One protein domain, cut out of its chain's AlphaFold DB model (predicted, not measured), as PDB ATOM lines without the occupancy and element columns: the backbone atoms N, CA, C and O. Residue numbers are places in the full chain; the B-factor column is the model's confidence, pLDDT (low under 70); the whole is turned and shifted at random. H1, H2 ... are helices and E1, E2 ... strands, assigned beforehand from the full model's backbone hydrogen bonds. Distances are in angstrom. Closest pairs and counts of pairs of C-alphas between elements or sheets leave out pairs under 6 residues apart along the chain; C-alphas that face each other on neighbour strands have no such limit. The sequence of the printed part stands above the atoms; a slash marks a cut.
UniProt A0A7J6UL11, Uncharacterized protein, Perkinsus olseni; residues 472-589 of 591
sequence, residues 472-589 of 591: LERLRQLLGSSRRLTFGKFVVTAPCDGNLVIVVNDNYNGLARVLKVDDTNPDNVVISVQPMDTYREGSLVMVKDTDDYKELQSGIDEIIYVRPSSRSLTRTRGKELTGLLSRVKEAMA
ATOM      1  N   LEU A 472      52.539  37.178 152.422       83.31
ATOM      2  CA  LEU A 472      51.669  38.016 151.602       83.31
ATOM      3  C   LEU A 472      52.095  38.032 150.124       83.31
ATOM      4  O   LEU A 472      51.265  37.845 149.235       83.31
ATOM      5  N   GLU A 473      53.389  38.179 149.839       82.69
ATOM      6  CA  GLU A 473      53.911  38.191 148.471       82.69
ATOM      7  C   GLU A 473      53.918  36.779 147.842       82.69
ATOM      8  O   GLU A 473      53.595  36.618 146.663       82.69
ATOM      9  N   ARG A 474      54.144  35.719 148.638       83.12
ATOM     10  CA  ARG A 474      53.943  34.315 148.215       83.12
ATOM     11  C   ARG A 474      52.472  34.054 147.852       83.12
ATOM     12  O   ARG A 474      52.188  33.438 146.822       83.12
ATOM     13  N   LEU A 475      51.526  34.564 148.647       83.88
ATOM     14  CA  LEU A 475      50.088  34.500 148.365       83.88
ATOM     15  C   LEU A 475      49.710  35.289 147.107       83.88
ATOM     16  O   LEU A 475      48.920  34.791 146.300       83.88
ATOM     17  N   ARG A 476      50.281  36.481 146.893       83.56
ATOM     18  CA  ARG A 476      50.070  37.275 145.670       83.56
ATOM     19  C   ARG A 476      50.558  36.552 144.424       83.56
ATOM     20  O   ARG A 476      49.833  36.539 143.431       83.56
ATOM     21  N   GLN A 477      51.713  35.892 144.476       82.25
ATOM     22  CA  GLN A 477      52.207  35.065 143.369       82.25
ATOM     23  C   GLN A 477      51.299  33.852 143.098       82.25
ATOM     24  O   GLN A 477      51.050  33.518 141.940       82.25
ATOM     25  N   LEU A 478      50.755  33.220 144.146       82.88
ATOM     26  CA  LEU A 478      49.885  32.042 144.027       82.88
ATOM     27  C   LEU A 478      48.478  32.364 143.490       82.88
ATOM     28  O   LEU A 478      47.934  31.616 142.675       82.88
ATOM     29  N   LEU A 479      47.858  33.438 143.983       82.81
ATOM     30  CA  LEU A 479      46.471  33.810 143.669       82.81
ATOM     31  C   LEU A 479      46.378  34.793 142.489       82.81
ATOM     32  O   LEU A 479      45.402  34.797 141.727       82.81
ATOM     33  N   GLY A 480      47.420  35.602 142.307       85.38
ATOM     34  CA  GLY A 480      47.474  36.710 141.369       85.38
ATOM     35  C   GLY A 480      46.627  37.907 141.805       85.38
ATOM     36  O   GLY A 480      45.662  37.794 142.567       85.38
ATOM     37  N   SER A 481      46.957  39.068 141.250       80.56
ATOM     38  CA  SER A 481      46.154  40.283 141.360       80.56
ATOM     39  C   SER A 481      45.202  40.446 140.165       80.56
ATOM     40  O   SER A 481      45.293  39.736 139.154       80.56
ATOM     41  N   SER A 482      44.226  41.348 140.285       73.69
ATOM     42  CA  SER A 482      43.298  41.680 139.203       73.69
ATOM     43  C   SER A 482      42.744  43.102 139.313       73.69
ATOM     44  O   SER A 482      42.150  43.475 140.322       73.69
ATOM     45  N   ARG A 483      42.822  43.859 138.207       72.19
ATOM     46  CA  ARG A 483      42.128  45.154 138.020       72.19
ATOM     47  C   ARG A 483      40.599  45.032 137.915       72.19
ATOM     48  O   ARG A 483      39.902  46.032 137.856       72.19
ATOM     49  N   ARG A 484      40.057  43.812 137.831       70.25
ATOM     50  CA  ARG A 484      38.611  43.544 137.937       70.25
ATOM     51  C   ARG A 484      38.356  42.701 139.180       70.25
ATOM     52  O   ARG A 484      38.999  41.657 139.315       70.25
ATOM     53  N   LEU A 485      37.394  43.086 140.018       74.00
ATOM     54  CA  LEU A 485      36.989  42.330 141.209       74.00
ATOM     55  C   LEU A 485      36.685  40.866 140.836       74.00
ATOM     56  O   LEU A 485      35.735  40.573 140.111       74.00
ATOM     57  N   THR A 486      37.561  39.946 141.247       75.19
ATOM     58  CA  THR A 486      37.550  38.537 140.821       75.19
ATOM     59  C   THR A 486      37.726  37.653 142.044       75.19
ATOM     60  O   THR A 486      38.703  37.816 142.767       75.19
ATOM     61  N   PHE A 487      36.793  36.721 142.265       82.44
ATOM     62  CA  PHE A 487      36.812  35.814 143.418       82.44
ATOM     63  C   PHE A 487      38.190  35.157 143.587       82.44
ATOM     64  O   PHE A 487      38.689  34.527 142.651       82.44
ATOM     65  N   GLY A 488      38.757  35.256 144.788       78.88
ATOM     66  CA  GLY A 488      40.010  34.609 145.163       78.88
ATOM     67  C   GLY A 488      41.271  35.254 144.595       78.88
ATOM     68  O   GLY A 488      42.307  34.599 144.597       78.88
ATOM     69  N   LYS A 489      41.197  36.502 144.113       84.81
ATOM     70  CA  LYS A 489      42.354  37.295 143.674       84.81
ATOM     71  C   LYS A 489      42.538  38.546 144.519       84.81
ATOM     72  O   LYS A 489      41.550  39.119 144.981       84.81
ATOM     73  N   PHE A 490      43.787  38.992 144.637       85.69
ATOM     74  CA  PHE A 490      44.100  40.306 145.193       85.69
ATOM     75  C   PHE A 490      43.502  41.408 144.317       85.69
ATOM     76  O   PHE A 490      43.550  41.330 143.081       85.69
ATOM     77  N   VAL A 491      42.916  42.421 144.945       82.56
ATOM     78  CA  VAL A 491      42.351  43.564 144.226       82.56
ATOM     79  C   VAL A 491      43.442  44.565 143.847       82.56
ATOM     80  O   VAL A 491      44.443  44.716 144.532       82.56
ATOM     81  N   VAL A 492      43.244  45.247 142.719       79.69
ATOM     82  CA  VAL A 492      44.024  46.440 142.316       79.69
ATOM     83  C   VAL A 492      43.110  47.677 142.251       79.69
ATOM     84  O   VAL A 492      43.524  48.773 141.900       79.69
ATOM     85  N   THR A 493      41.824  47.499 142.553       79.06
ATOM     86  CA  THR A 493      40.785  48.532 142.521       79.06
ATOM     87  C   THR A 493      39.876  48.286 143.711       79.06
ATOM     88  O   THR A 493      39.515  47.133 143.959       79.06
ATOM     89  N   ALA A 494      39.551  49.335 144.465       76.75
ATOM     90  CA  ALA A 494      38.865  49.181 145.736       76.75
ATOM     91  C   ALA A 494      37.479  48.518 145.556       76.75
ATOM     92  O   ALA A 494      36.732  48.883 144.644       76.75
ATOM     93  N   PRO A 495      37.128  47.518 146.381       78.31
ATOM     94  CA  PRO A 495      35.788  46.950 146.408       78.31
ATOM     95  C   PRO A 495      34.811  47.912 147.093       78.31
ATOM     96  O   PRO A 495      35.118  48.449 148.148       78.31
ATOM     97  N   CYS A 496      33.611  48.067 146.528       78.25
ATOM     98  CA  CYS A 496      32.531  48.872 147.112       78.25
ATOM     99  C   CYS A 496      32.084  48.358 148.492       78.25
ATOM    100  O   CYS A 496      32.257  47.173 148.807       78.25
ATOM    101  N   ASP A 497      31.421  49.224 149.251       78.81
ATOM    102  CA  ASP A 497      30.869  48.925 150.571       78.81
ATOM    103  C   ASP A 497      29.873  47.749 150.539       78.81
ATOM    104  O   ASP A 497      29.246  47.433 149.525       78.81
ATOM    105  N   GLY A 498      29.791  47.004 151.641       71.44
ATOM    106  CA  GLY A 498      28.984  45.785 151.750       71.44
ATOM    107  C   GLY A 498      29.550  44.545 151.036       71.44
ATOM    108  O   GLY A 498      29.032  43.440 151.241       71.44
ATOM    109  N   ASN A 499      30.619  44.664 150.239       79.81
ATOM    110  CA  ASN A 499      31.287  43.506 149.636       79.81
ATOM    111  C   ASN A 499      31.977  42.625 150.686       79.81
ATOM    112  O   ASN A 499      32.570  43.123 151.640       79.81
ATOM    113  N   LEU A 500      31.966  41.306 150.465       82.06
ATOM    114  CA  LEU A 500      32.789  40.372 151.230       82.06
ATOM    115  C   LEU A 500      34.183  40.251 150.606       82.06
ATOM    116  O   LEU A 500      34.334  40.067 149.392       82.06
ATOM    117  N   VAL A 501      35.187  40.301 151.472       86.44
ATOM    118  CA  VAL A 501      36.620  40.255 151.172       86.44
ATOM    119  C   VAL A 501      37.327  39.335 152.165       86.44
ATOM    120  O   VAL A 501      36.804  39.072 153.242       86.44
ATOM    121  N   ILE A 502      38.514  38.841 151.832       89.00
ATOM    122  CA  ILE A 502      39.446  38.295 152.821       89.00
ATOM    123  C   ILE A 502      40.547  39.330 153.007       89.00
ATOM    124  O   ILE A 502      41.164  39.750 152.030       89.00
ATOM    125  N   VAL A 503      40.754  39.729 154.255       89.94
ATOM    126  CA  VAL A 503      41.884  40.554 154.687       89.94
ATOM    127  C   VAL A 503      43.054  39.621 154.960       89.94
ATOM    128  O   VAL A 503      42.856  38.549 155.545       89.94
ATOM    129  N   VAL A 504      44.242  40.021 154.520       89.56
ATOM    130  CA  VAL A 504      45.485  39.278 154.725       89.56
ATOM    131  C   VAL A 504      46.558  40.232 155.240       89.56
ATOM    132  O   VAL A 504      47.317  40.794 154.455       89.56
ATOM    133  N   ASN A 505      46.597  40.439 156.556       83.62
ATOM    134  CA  ASN A 505      47.618  41.257 157.209       83.62
ATOM    135  C   ASN A 505      47.968  40.752 158.617       83.62
ATOM    136  O   ASN A 505      47.351  39.817 159.132       83.62
ATOM    137  N   ASP A 506      48.958  41.383 159.245       79.19
ATOM    138  CA  ASP A 506      49.508  40.986 160.551       79.19
ATOM    139  C   ASP A 506      48.462  40.973 161.681       79.19
ATOM    140  O   ASP A 506      48.616  40.259 162.673       79.19
ATOM    141  N   ASN A 507      47.383  41.754 161.543       77.81
ATOM    142  CA  ASN A 507      46.342  41.902 162.559       77.81
ATOM    143  C   ASN A 507      45.146  40.968 162.329       77.81
ATOM    144  O   ASN A 507      44.483  40.574 163.292       77.81
ATOM    145  N   TYR A 508      44.833  40.629 161.073       85.56
ATOM    146  CA  TYR A 508      43.671  39.813 160.736       85.56
ATOM    147  C   TYR A 508      43.836  39.063 159.405       85.56
ATOM    148  O   TYR A 508      44.015  39.653 158.344       85.56
ATOM    149  N   ASN A 509      43.696  37.735 159.475       86.75
ATOM    150  CA  ASN A 509      43.768  36.812 158.339       86.75
ATOM    151  C   ASN A 509      42.439  36.053 158.207       86.75
ATOM    152  O   ASN A 509      42.286  34.912 158.669       86.75
ATOM    153  N   GLY A 510      41.427  36.722 157.652       86.44
ATOM    154  CA  GLY A 510      40.043  36.262 157.736       86.44
ATOM    155  C   GLY A 510      39.055  36.999 156.836       86.44
ATOM    156  O   GLY A 510      39.399  37.934 156.117       86.44
ATOM    157  N   LEU A 511      37.809  36.526 156.853       88.38
ATOM    158  CA  LEU A 511      36.722  37.086 156.059       88.38
ATOM    159  C   LEU A 511      36.237  38.390 156.701       88.38
ATOM    160  O   LEU A 511      35.897  38.404 157.875       88.38
ATOM    161  N   ALA A 512      36.132  39.459 155.931       86.19
ATOM    162  CA  ALA A 512      35.563  40.719 156.381       86.19
ATOM    163  C   ALA A 512      34.518  41.238 155.385       86.19
ATOM    164  O   ALA A 512      34.432  40.784 154.239       86.19
ATOM    165  N   ARG A 513      33.713  42.201 155.827       85.75
ATOM    166  CA  ARG A 513      32.825  42.997 154.981       85.75
ATOM    167  C   ARG A 513      33.364  44.419 154.897       85.75
ATOM    168  O   ARG A 513      33.673  45.004 155.930       85.75
ATOM    169  N   VAL A 514      33.447  44.975 153.693       83.50
ATOM    170  CA  VAL A 514      33.808  46.385 153.486       83.50
ATOM    171  C   VAL A 514      32.740  47.275 154.117       83.50
ATOM    172  O   VAL A 514      31.550  47.074 153.868       83.50
ATOM    173  N   LEU A 515      33.163  48.225 154.949       80.06
ATOM    174  CA  LEU A 515      32.303  49.247 155.544       80.06
ATOM    175  C   LEU A 515      32.431  50.583 154.820       80.06
ATOM    176  O   LEU A 515      31.427  51.260 154.638       80.06
ATOM    177  N   LYS A 516      33.667  50.956 154.471       82.19
ATOM    178  CA  LYS A 516      33.998  52.202 153.785       82.19
ATOM    179  C   LYS A 516      35.341  52.078 153.071       82.19
ATOM    180  O   LYS A 516      36.280  51.503 153.625       82.19
ATOM    181  N   VAL A 517      35.463  52.695 151.901       82.25
ATOM    182  CA  VAL A 517      36.749  52.983 151.247       82.25
ATOM    183  C   VAL A 517      37.132  54.447 151.486       82.25
ATOM    184  O   VAL A 517      36.296  55.338 151.348       82.25
ATOM    185  N   ASP A 518      38.390  54.697 151.843       80.69
ATOM    186  CA  ASP A 518      39.024  56.016 151.792       80.69
ATOM    187  C   ASP A 518      40.050  56.022 150.648       80.69
ATOM    188  O   ASP A 518      41.140  55.453 150.749       80.69
ATOM    189  N   ASP A 519      39.653  56.624 149.528       76.06
ATOM    190  CA  ASP A 519      40.440  56.783 148.305       76.06
ATOM    191  C   ASP A 519      41.003  58.206 148.141       76.06
ATOM    192  O   ASP A 519      41.546  58.543 147.088       76.06
ATOM    193  N   THR A 520      40.941  59.037 149.195       76.50
ATOM    194  CA  THR A 520      41.428  60.431 149.163       76.50
ATOM    195  C   THR A 520      42.921  60.549 148.845       76.50
ATOM    196  O   THR A 520      43.370  61.599 148.377       76.50
ATOM    197  N   ASN A 521      43.685  59.472 149.051       76.06
ATOM    198  CA  ASN A 521      45.038  59.310 148.543       76.06
ATOM    199  C   ASN A 521      45.119  58.074 147.617       76.06
ATOM    200  O   ASN A 521      45.115  56.948 148.123       76.06
ATOM    201  N   PRO A 522      45.254  58.241 146.286       70.38
ATOM    202  CA  PRO A 522      45.306  57.115 145.351       70.38
ATOM    203  C   PRO A 522      46.559  56.239 145.513       70.38
ATOM    204  O   PRO A 522      46.522  55.067 145.141       70.38
ATOM    205  N   ASP A 523      47.638  56.768 146.102       72.69
ATOM    206  CA  ASP A 523      48.863  56.011 146.394       72.69
ATOM    207  C   ASP A 523      48.762  55.200 147.703       72.69
ATOM    208  O   ASP A 523      49.621  54.365 147.980       72.69
ATOM    209  N   ASN A 524      47.731  55.439 148.525       78.19
ATOM    210  CA  ASN A 524      47.516  54.757 149.803       78.19
ATOM    211  C   ASN A 524      46.017  54.652 150.130       78.19
ATOM    212  O   ASN A 524      45.526  55.293 151.062       78.19
ATOM    213  N   VAL A 525      45.298  53.850 149.342       80.19
ATOM    214  CA  VAL A 525      43.868  53.578 149.541       80.19
ATOM    215  C   VAL A 525      43.675  52.706 150.783       80.19
ATOM    216  O   VAL A 525      44.136  51.559 150.821       80.19
ATOM    217  N   VAL A 526      42.964  53.239 151.777       85.00
ATOM    218  CA  VAL A 526      42.672  52.560 153.047       85.00
ATOM    219  C   VAL A 526      41.232  52.063 153.032       85.00
ATOM    220  O   VAL A 526      40.304  52.805 152.719       85.00
ATOM    221  N   ILE A 527      41.027  50.798 153.385       85.69
ATOM    222  CA  ILE A 527      39.709  50.162 153.388       85.69
ATOM    223  C   ILE A 527      39.346  49.807 154.830       85.69
ATOM    224  O   ILE A 527      40.030  49.013 155.478       85.69
ATOM    225  N   SER A 528      38.254  50.390 155.325       87.00
ATOM    226  CA  SER A 528      37.652  50.041 156.612       87.00
ATOM    227  C   SER A 528      36.751  48.820 156.449       87.00
ATOM    228  O   SER A 528      35.877  48.784 155.576       87.00
ATOM    229  N   VAL A 529      36.941  47.811 157.297       87.19
ATOM    230  CA  VAL A 529      36.274  46.507 157.190       87.19
ATOM    231  C   VAL A 529      35.794  45.990 158.551       87.19
ATOM    232  O   VAL A 529      36.472  46.152 159.563       87.19
ATOM    233  N   GLN A 530      34.646  45.310 158.570       87.25
ATOM    234  CA  GLN A 530      34.144  44.565 159.729       87.25
ATOM    235  C   GLN A 530      34.518  43.083 159.596       87.25
ATOM    236  O   GLN A 530      34.071  42.448 158.635       87.25
ATOM    237  N   PRO A 531      35.286  42.500 160.531       88.00
ATOM    238  CA  PRO A 531      35.519  41.058 160.596       88.00
ATOM    239  C   PRO A 531      34.232  40.228 160.714       88.00
ATOM    240  O   PRO A 531      33.279  40.609 161.400       88.00
ATOM    241  N   MET A 532      34.233  39.081 160.033       83.12
ATOM    242  CA  MET A 532      33.085  38.195 159.859       83.12
ATOM    243  C   MET A 532      33.446  36.738 160.172       83.12
ATOM    244  O   MET A 532      34.467  36.213 159.721       83.12
ATOM    245  N   ASP A 533      32.522  36.032 160.816       78.94
ATOM    246  CA  ASP A 533      32.578  34.591 161.024       78.94
ATOM    247  C   ASP A 533      31.737  33.826 160.006       78.94
ATOM    248  O   ASP A 533      30.630  34.219 159.628       78.94
ATOM    249  N   THR A 534      32.239  32.650 159.628       75.94
ATOM    250  CA  THR A 534      31.496  31.681 158.819       75.94
ATOM    251  C   THR A 534      31.020  30.513 159.672       75.94
ATOM    252  O   THR A 534      31.839  29.820 160.275       75.94
ATOM    253  N   TYR A 535      29.723  30.217 159.645       75.00
ATOM    254  CA  TYR A 535      29.153  29.005 160.239       75.00
ATOM    255  C   TYR A 535      28.416  28.173 159.182       75.00
ATOM    256  O   TYR A 535      28.186  28.621 158.058       75.00
ATOM    257  N   ARG A 536      28.086  26.918 159.503       66.62
ATOM    258  CA  ARG A 536      27.326  26.043 158.599       66.62
ATOM    259  C   ARG A 536      25.908  25.855 159.090       66.62
ATOM    260  O   ARG A 536      25.697  25.479 160.238       66.62
ATOM    261  N   GLU A 537      24.970  26.018 158.169       63.38
ATOM    262  CA  GLU A 537      23.556  25.744 158.383       63.38
ATOM    263  C   GLU A 537      23.102  24.756 157.302       63.38
ATOM    264  O   GLU A 537      23.026  25.067 156.109       63.38
ATOM    265  N   GLY A 538      22.942  23.490 157.702       67.94
ATOM    266  CA  GLY A 538      22.727  22.375 156.780       67.94
ATOM    267  C   GLY A 538      23.860  22.226 155.755       67.94
ATOM    268  O   GLY A 538      24.955  21.763 156.075       67.94
ATOM    269  N   SER A 539      23.583  22.584 154.495       53.06
ATOM    270  CA  SER A 539      24.547  22.496 153.382       53.06
ATOM    271  C   SER A 539      25.074  23.847 152.879       53.06
ATOM    272  O   SER A 539      25.883  23.871 151.945       53.06
ATOM    273  N   LEU A 540      24.637  24.949 153.495       47.50
ATOM    274  CA  LEU A 540      25.053  26.312 153.176       47.50
ATOM    275  C   LEU A 540      26.140  26.785 154.147       47.50
ATOM    276  O   LEU A 540      26.228  26.325 155.290       47.50
ATOM    277  N   VAL A 541      26.974  27.712 153.675       62.28
ATOM    278  CA  VAL A 541      27.870  28.490 154.540       62.28
ATOM    279  C   VAL A 541      27.205  29.839 154.759       62.28
ATOM    280  O   VAL A 541      26.937  30.557 153.797       62.28
ATOM    281  N   MET A 542      26.917  30.141 156.016       68.12
ATOM    282  CA  MET A 542      26.333  31.396 156.464       68.12
ATOM    283  C   MET A 542      27.438  32.304 156.986       68.12
ATOM    284  O   MET A 542      28.446  31.818 157.508       68.12
ATOM    285  N   VAL A 543      27.248  33.612 156.845       70.94
ATOM    286  CA  VAL A 543      28.223  34.623 157.253       70.94
ATOM    287  C   VAL A 543      27.557  35.611 158.207       70.94
ATOM    288  O   VAL A 543      26.490  36.143 157.892       70.94
ATOM    289  N   LYS A 544      28.177  35.852 159.365       76.38
ATOM    290  CA  LYS A 544      27.723  36.817 160.377       76.38
ATOM    291  C   LYS A 544      28.880  37.681 160.864       76.38
ATOM    292  O   LYS A 544      30.033  37.283 160.753       76.38
ATOM    293  N   ASP A 545      28.558  38.836 161.411       75.94
ATOM    294  CA  ASP A 545      29.522  39.741 162.024       75.94
ATOM    295  C   ASP A 545      30.130  39.078 163.274       75.94
ATOM    296  O   ASP A 545      29.459  38.299 163.968       75.94
ATOM    297  N   THR A 546      31.407  39.353 163.541       75.38
ATOM    298  CA  THR A 546      32.097  38.872 164.744       75.38
ATOM    299  C   THR A 546      32.096  39.958 165.817       75.38
ATOM    300  O   THR A 546      32.740  40.990 165.645       75.38
ATOM    301  N   ASP A 547      31.429  39.701 166.946       66.69
ATOM    302  CA  ASP A 547      31.355  40.627 168.091       66.69
ATOM    303  C   ASP A 547      32.726  40.859 168.773       66.69
ATOM    304  O   ASP A 547      32.920  41.849 169.479       66.69
ATOM    305  N   ASP A 548      33.686  39.949 168.558       63.50
ATOM    306  CA  ASP A 548      35.012  39.957 169.191       63.50
ATOM    307  C   ASP A 548      36.006  40.960 168.567       63.50
ATOM    308  O   ASP A 548      37.048  41.238 169.167       63.50
ATOM    309  N   TYR A 549      35.710  41.518 167.384       65.06
ATOM    310  CA  TYR A 549      36.595  42.461 166.688       65.06
ATOM    311  C   TYR A 549      35.896  43.781 166.366       65.06
ATOM    312  O   TYR A 549      34.796  43.820 165.813       65.06
ATOM    313  N   LYS A 550      36.600  44.879 166.653       75.44
ATOM    314  CA  LYS A 550      36.257  46.210 166.144       75.44
ATOM    315  C   LYS A 550      36.572  46.312 164.651       75.44
ATOM    316  O   LYS A 550      37.331  45.501 164.121       75.44
ATOM    317  N   GLU A 551      36.034  47.352 164.023       83.56
ATOM    318  CA  GLU A 551      36.399  47.775 162.671       83.56
ATOM    319  C   GLU A 551      37.925  47.824 162.503       83.56
ATOM    320  O   GLU A 551      38.644  48.360 163.352       83.56
ATOM    321  N   LEU A 552      38.409  47.247 161.407       86.69
ATOM    322  CA  LEU A 552      39.820  47.211 161.044       86.69
ATOM    323  C   LEU A 552      40.064  48.101 159.829       86.69
ATOM    324  O   LEU A 552      39.190  48.249 158.978       86.69
ATOM    325  N   GLN A 553      41.275  48.636 159.724       88.06
ATOM    326  CA  GLN A 553      41.780  49.253 158.502       88.06
ATOM    327  C   GLN A 553      42.754  48.295 157.820       88.06
ATOM    328  O   GLN A 553      43.510  47.590 158.493       88.06
ATOM    329  N   SER A 554      42.714  48.261 156.493       86.31
ATOM    330  CA  SER A 554      43.556  47.405 155.662       86.31
ATOM    331  C   SER A 554      43.930  48.130 154.368       86.31
ATOM    332  O   SER A 554      43.140  48.923 153.846       86.31
ATOM    333  N   GLY A 555      45.139  47.881 153.870       86.56
ATOM    334  CA  GLY A 555      45.593  48.384 152.576       86.56
ATOM    335  C   GLY A 555      44.899  47.661 151.422       86.56
ATOM    336  O   GLY A 555      44.588  46.473 151.506       86.56
ATOM    337  N   ILE A 556      44.668  48.356 150.307       84.88
ATOM    338  CA  ILE A 556      44.079  47.757 149.095       84.88
ATOM    339  C   ILE A 556      44.824  46.500 148.604       84.88
ATOM    340  O   ILE A 556      44.213  45.577 148.068       84.88
ATOM    341  N   ASP A 557      46.134  46.435 148.823       86.56
ATOM    342  CA  ASP A 557      47.020  45.347 148.421       86.56
ATOM    343  C   ASP A 557      46.996  44.133 149.378       86.56
ATOM    344  O   ASP A 557      47.516  43.066 149.037       86.56
ATOM    345  N   GLU A 558      46.364  44.263 150.545       88.44
ATOM    346  CA  GLU A 558      46.113  43.193 151.527       88.44
ATOM    347  C   GLU A 558      44.767  42.473 151.286       88.44
ATOM    348  O   GLU A 558      44.448  41.481 151.946       88.44
ATOM    349  N   ILE A 559      43.953  42.969 150.346       88.38
ATOM    350  CA  ILE A 559      42.561  42.548 150.149       88.38
ATOM    351  C   ILE A 559      42.413  41.540 149.003       88.38
ATOM    352  O   ILE A 559      42.707  41.815 147.836       88.38
ATOM    353  N   ILE A 560      41.841  40.376 149.318       84.12
ATOM    354  CA  ILE A 560      41.406  39.361 148.352       84.12
ATOM    355  C   ILE A 560      39.887  39.455 148.176       84.12
ATOM    356  O   ILE A 560      39.123  39.349 149.136       84.12
ATOM    357  N   TYR A 561      39.409  39.600 146.941       85.06
ATOM    358  CA  TYR A 561      37.973  39.723 146.680       85.06
ATOM    359  C   TYR A 561      37.227  38.390 146.835       85.06
ATOM    360  O   TYR A 561      37.663  37.364 146.305       85.06
ATOM    361  N   VAL A 562      36.053  38.406 147.480       71.94
ATOM    362  CA  VAL A 562      35.147  37.248 147.546       71.94
ATOM    363  C   VAL A 562      33.916  37.477 146.662       71.94
ATOM    364  O   VAL A 562      33.882  36.944 145.549       71.94
ATOM    365  N   ARG A 563      32.888  38.214 147.117       63.38
ATOM    366  CA  ARG A 563      31.610  38.400 146.383       63.38
ATOM    367  C   ARG A 563      30.712  39.483 147.029       63.38
ATOM    368  O   ARG A 563      30.860  39.706 148.230       63.38
ATOM    369  N   PRO A 564      29.724  40.077 146.323       50.84
ATOM    370  CA  PRO A 564      28.721  40.928 146.960       50.84
ATOM    371  C   PRO A 564      27.697  40.145 147.809       50.84
ATOM    372  O   PRO A 564      27.139  39.135 147.371       50.84
ATOM    373  N   SER A 565      27.465  40.676 149.014       48.06
ATOM    374  CA  SER A 565      26.176  40.851 149.715       48.06
ATOM    375  C   SER A 565      25.231  39.686 150.080       48.06
ATOM    376  O   SER A 565      24.271  39.936 150.810       48.06
ATOM    377  N   SER A 566      25.456  38.417 149.714       46.44
ATOM    378  CA  SER A 566      24.581  37.327 150.203       46.44
ATOM    379  C   SER A 566      25.027  36.756 151.566       46.44
ATOM    380  O   SER A 566      26.066  36.105 151.661       46.44
ATOM    381  N   ARG A 567      24.201  36.919 152.622       52.12
ATOM    382  CA  ARG A 567      24.418  36.313 153.969       52.12
ATOM    383  C   ARG A 567      24.567  34.784 153.943       52.12
ATOM    384  O   ARG A 567      25.115  34.199 154.874       52.12
ATOM    385  N   SER A 568      24.076  34.146 152.882       52.00
ATOM    386  CA  SER A 568      24.252  32.731 152.576       52.00
ATOM    387  C   SER A 568      25.088  32.557 151.304       52.00
ATOM    388  O   SER A 568      24.889  33.240 150.298       52.00
ATOM    389  N   LEU A 569      26.024  31.611 151.324       59.38
ATOM    390  CA  LEU A 569      26.807  31.202 150.160       59.38
ATOM    391  C   LEU A 569      26.334  29.835 149.671       59.38
ATOM    392  O   LEU A 569      26.172  28.893 150.453       59.38
ATOM    393  N   THR A 570      26.162  29.705 148.352       60.75
ATOM    394  CA  THR A 570      25.804  28.428 147.716       60.75
ATOM    395  C   THR A 570      26.812  27.340 148.078       60.75
ATOM    396  O   THR A 570      28.002  27.612 148.217       60.75
ATOM    397  N   ARG A 571      26.368  26.079 148.174       59.31
ATOM    398  CA  ARG A 571      27.203  24.936 148.601       59.31
ATOM    399  C   ARG A 571      28.569  24.850 147.899       59.31
ATOM    400  O   ARG A 571      29.550  24.461 148.527       59.31
ATOM    401  N   THR A 572      28.649  25.214 146.617       62.31
ATOM    402  CA  THR A 572      29.909  25.248 145.853       62.31
ATOM    403  C   THR A 572      30.782  26.445 146.240       62.31
ATOM    404  O   THR A 572      31.938  26.246 146.604       62.31
ATOM    405  N   ARG A 573      30.236  27.672 146.266       67.75
ATOM    406  CA  ARG A 573      31.003  28.871 146.656       67.75
ATOM    407  C   ARG A 573      31.399  28.874 148.132       67.75
ATOM    408  O   ARG A 573      32.483  29.338 148.455       67.75
ATOM    409  N   GLY A 574      30.584  28.294 149.009       67.94
ATOM    410  CA  GLY A 574      30.931  28.065 150.410       67.94
ATOM    411  C   GLY A 574      32.137  27.133 150.558       67.94
ATOM    412  O   GLY A 574      33.048  27.445 151.315       67.94
ATOM    413  N   LYS A 575      32.205  26.035 149.787       72.38
ATOM    414  CA  LYS A 575      33.389  25.153 149.754       72.38
ATOM    415  C   LYS A 575      34.636  25.864 149.231       72.38
ATOM    416  O   LYS A 575      35.699  25.714 149.824       72.38
ATOM    417  N   GLU A 576      34.509  26.615 148.138       75.56
ATOM    418  CA  GLU A 576      35.616  27.396 147.572       75.56
ATOM    419  C   GLU A 576      36.119  28.453 148.562       75.56
ATOM    420  O   GLU A 576      37.326  28.574 148.748       75.56
ATOM    421  N   LEU A 577      35.213  29.154 149.257       79.44
ATOM    422  CA  LEU A 577      35.578  30.124 150.286       79.44
ATOM    423  C   LEU A 577      36.250  29.461 151.493       79.44
ATOM    424  O   LEU A 577      37.290  29.940 151.928       79.44
ATOM    425  N   THR A 578      35.708  28.357 152.025       78.38
ATOM    426  CA  THR A 578      36.366  27.636 153.130       78.38
ATOM    427  C   THR A 578      37.765  27.171 152.717       78.38
ATOM    428  O   THR A 578      38.704  27.339 153.484       78.38
ATOM    429  N   GLY A 579      37.930  26.647 151.497       81.31
ATOM    430  CA  GLY A 579      39.240  26.240 150.979       81.31
ATOM    431  C   GLY A 579      40.213  27.407 150.786       81.31
ATOM    432  O   GLY A 579      41.402  27.253 151.048       81.31
ATOM    433  N   LEU A 580      39.724  28.578 150.368       81.81
ATOM    434  CA  LEU A 580      40.529  29.795 150.252       81.81
ATOM    435  C   LEU A 580      40.949  30.333 151.630       81.81
ATOM    436  O   LEU A 580      42.123  30.626 151.823       81.81
ATOM    437  N   LEU A 581      40.027  30.388 152.596       82.50
ATOM    438  CA  LEU A 581      40.314  30.782 153.979       82.50
ATOM    439  C   LEU A 581      41.323  29.840 154.650       82.50
ATOM    440  O   LEU A 581      42.212  30.320 155.344       82.50
ATOM    441  N   SER A 582      41.226  28.524 154.425       84.00
ATOM    442  CA  SER A 582      42.241  27.568 154.891       84.00
ATOM    443  C   SER A 582      43.613  27.865 154.289       84.00
ATOM    444  O   SER A 582      44.563  28.010 155.044       84.00
ATOM    445  N   ARG A 583      43.715  28.063 152.967       83.06
ATOM    446  CA  ARG A 583      44.994  28.377 152.300       83.06
ATOM    447  C   ARG A 583      45.619  29.690 152.764       83.06
ATOM    448  O   ARG A 583      46.833  29.756 152.898       83.06
ATOM    449  N   VAL A 584      44.807  30.723 152.995       83.88
ATOM    450  CA  VAL A 584      45.280  32.001 153.550       83.88
ATOM    451  C   VAL A 584      45.817  31.791 154.966       83.88
ATOM    452  O   VAL A 584      46.925  32.221 155.256       83.88
ATOM    453  N   LYS A 585      45.084  31.069 155.825       84.94
ATOM    454  CA  LYS A 585      45.531  30.770 157.194       84.94
ATOM    455  C   LYS A 585      46.764  29.869 157.251       84.94
ATOM    456  O   LYS A 585      47.583  30.061 158.133       84.94
ATOM    457  N   GLU A 586      46.894  28.912 156.337       84.06
ATOM    458  CA  GLU A 586      48.084  28.064 156.198       84.06
ATOM    459  C   GLU A 586      49.293  28.908 155.765       84.06
ATOM    460  O   GLU A 586      50.307  28.919 156.450       84.06
ATOM    461  N   ALA A 587      49.168  29.691 154.689       82.12
ATOM    462  CA  ALA A 587      50.274  30.495 154.169       82.12
ATOM    463  C   ALA A 587      50.737  31.614 155.122       82.12
ATOM    464  O   ALA A 587      51.923  31.932 155.129       82.12
ATOM    465  N   MET A 588      49.821  32.184 155.917       81.31
ATOM    466  CA  MET A 588      50.097  33.213 156.933       81.31
ATOM    467  C   MET A 588      50.427  32.638 158.324       81.31
ATOM    468  O   MET A 588      50.521  33.399 159.280       81.31
ATOM    469  N   ALA A 589      50.556  31.313 158.463       74.44
ATOM    470  CA  ALA A 589      51.058  30.661 159.680       74.44
ATOM    471  C   ALA A 589      52.509  30.154 159.539       74.44
ATOM    472  O   ALA A 589      53.078  29.669 160.517       74.44
TER     473      ALA A 589
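AT A GLANCE: This is residues 472 to 589 of the 591 residues of an uncharacterized protein of Perkinsus olseni (UniProt A0A7J6UL11). A strongly twisted sheet of six strands folds round into a loose, unclosed part of a barrel, E6, E1, E2, E3 and E5 going round it, with the long helix H2 packed across the sheet over E2. The turns at the far ends of E3 make the longest axis, and the short helix H1 sits by the last residues of H2, only grazing the sheet. The 118 printed residues hold H1, E1 to E6 and H2 in that order, of mixed class, in a branched, antiparallel sheet. The whole is compact, with a radius of gyration of 13.4 A, and spans 44 by 29 by 26 A.

HOW THE PARTS SIT: Start at H1, residues 472 to 479, which only grazes the sheet. Then find E1, residues 499 to 504, between E2, residues 509 to 518, on one side and E6, residues 559 to 564, on the other side; N 501 and O 512 are 2.9 A apart, N 502 and O 560 2.8 A. E2 bends by 81 degrees at residue 515. Its next neighbour is E3, residues 526 to 537, with N 513 and O 530 2.8 A apart. On the other side of E3 look for E4, residues 540 to 545, with N 533 and O 544 2.8 A apart, and E5, residues 552 to 555, with N 529 and O 552 2.8 A apart. E1 to E4 form a meander, each strand the antiparallel neighbour of the one before. E5 and E6 meet only through their link. H2, residues 571 to 587, is on the sheet at a height of 8.0 A, over E2 and across the strands, at 88 degrees to E2 on the local plane; the closest C-alphas of the two are those of Asn 509 and Lys 585, 6.4 A apart. H2 and H1 only just touch, with 3 pairs of C-alphas within 8 A, through residues 584 to 587 of H2 alone; the closest are those of Leu 475 and Ala 587, 7.1 A. Every O i to N i+4 pair of H1 and H2 is within hydrogen-bond range.

IN THESE COORDINATES: Find C-alpha 472 at (51.669, 38.016, 151.602), where H1 begins; it measures 10.4 A. E1 measures 15.7 A, E2 20.8 A, E4 16.7 A, E5 10.3 A and E6 14.3 A. E3 runs 33.4 A from C-alpha 526 at (42.672, 52.560, 153.047). H2 runs 24.4 A to C-alpha 587 at (50.274, 30.495, 154.169).

THE WHOLE: The C-alphas of Asn 521 and Gly 538, 43.9 A apart, are the two farthest apart. The printed part has no cut, and the link from H1 to E1, 19 residues, is long. Look for pLDDT under 70 at residues 536 to 542, 547 to 549 and 563 to 574.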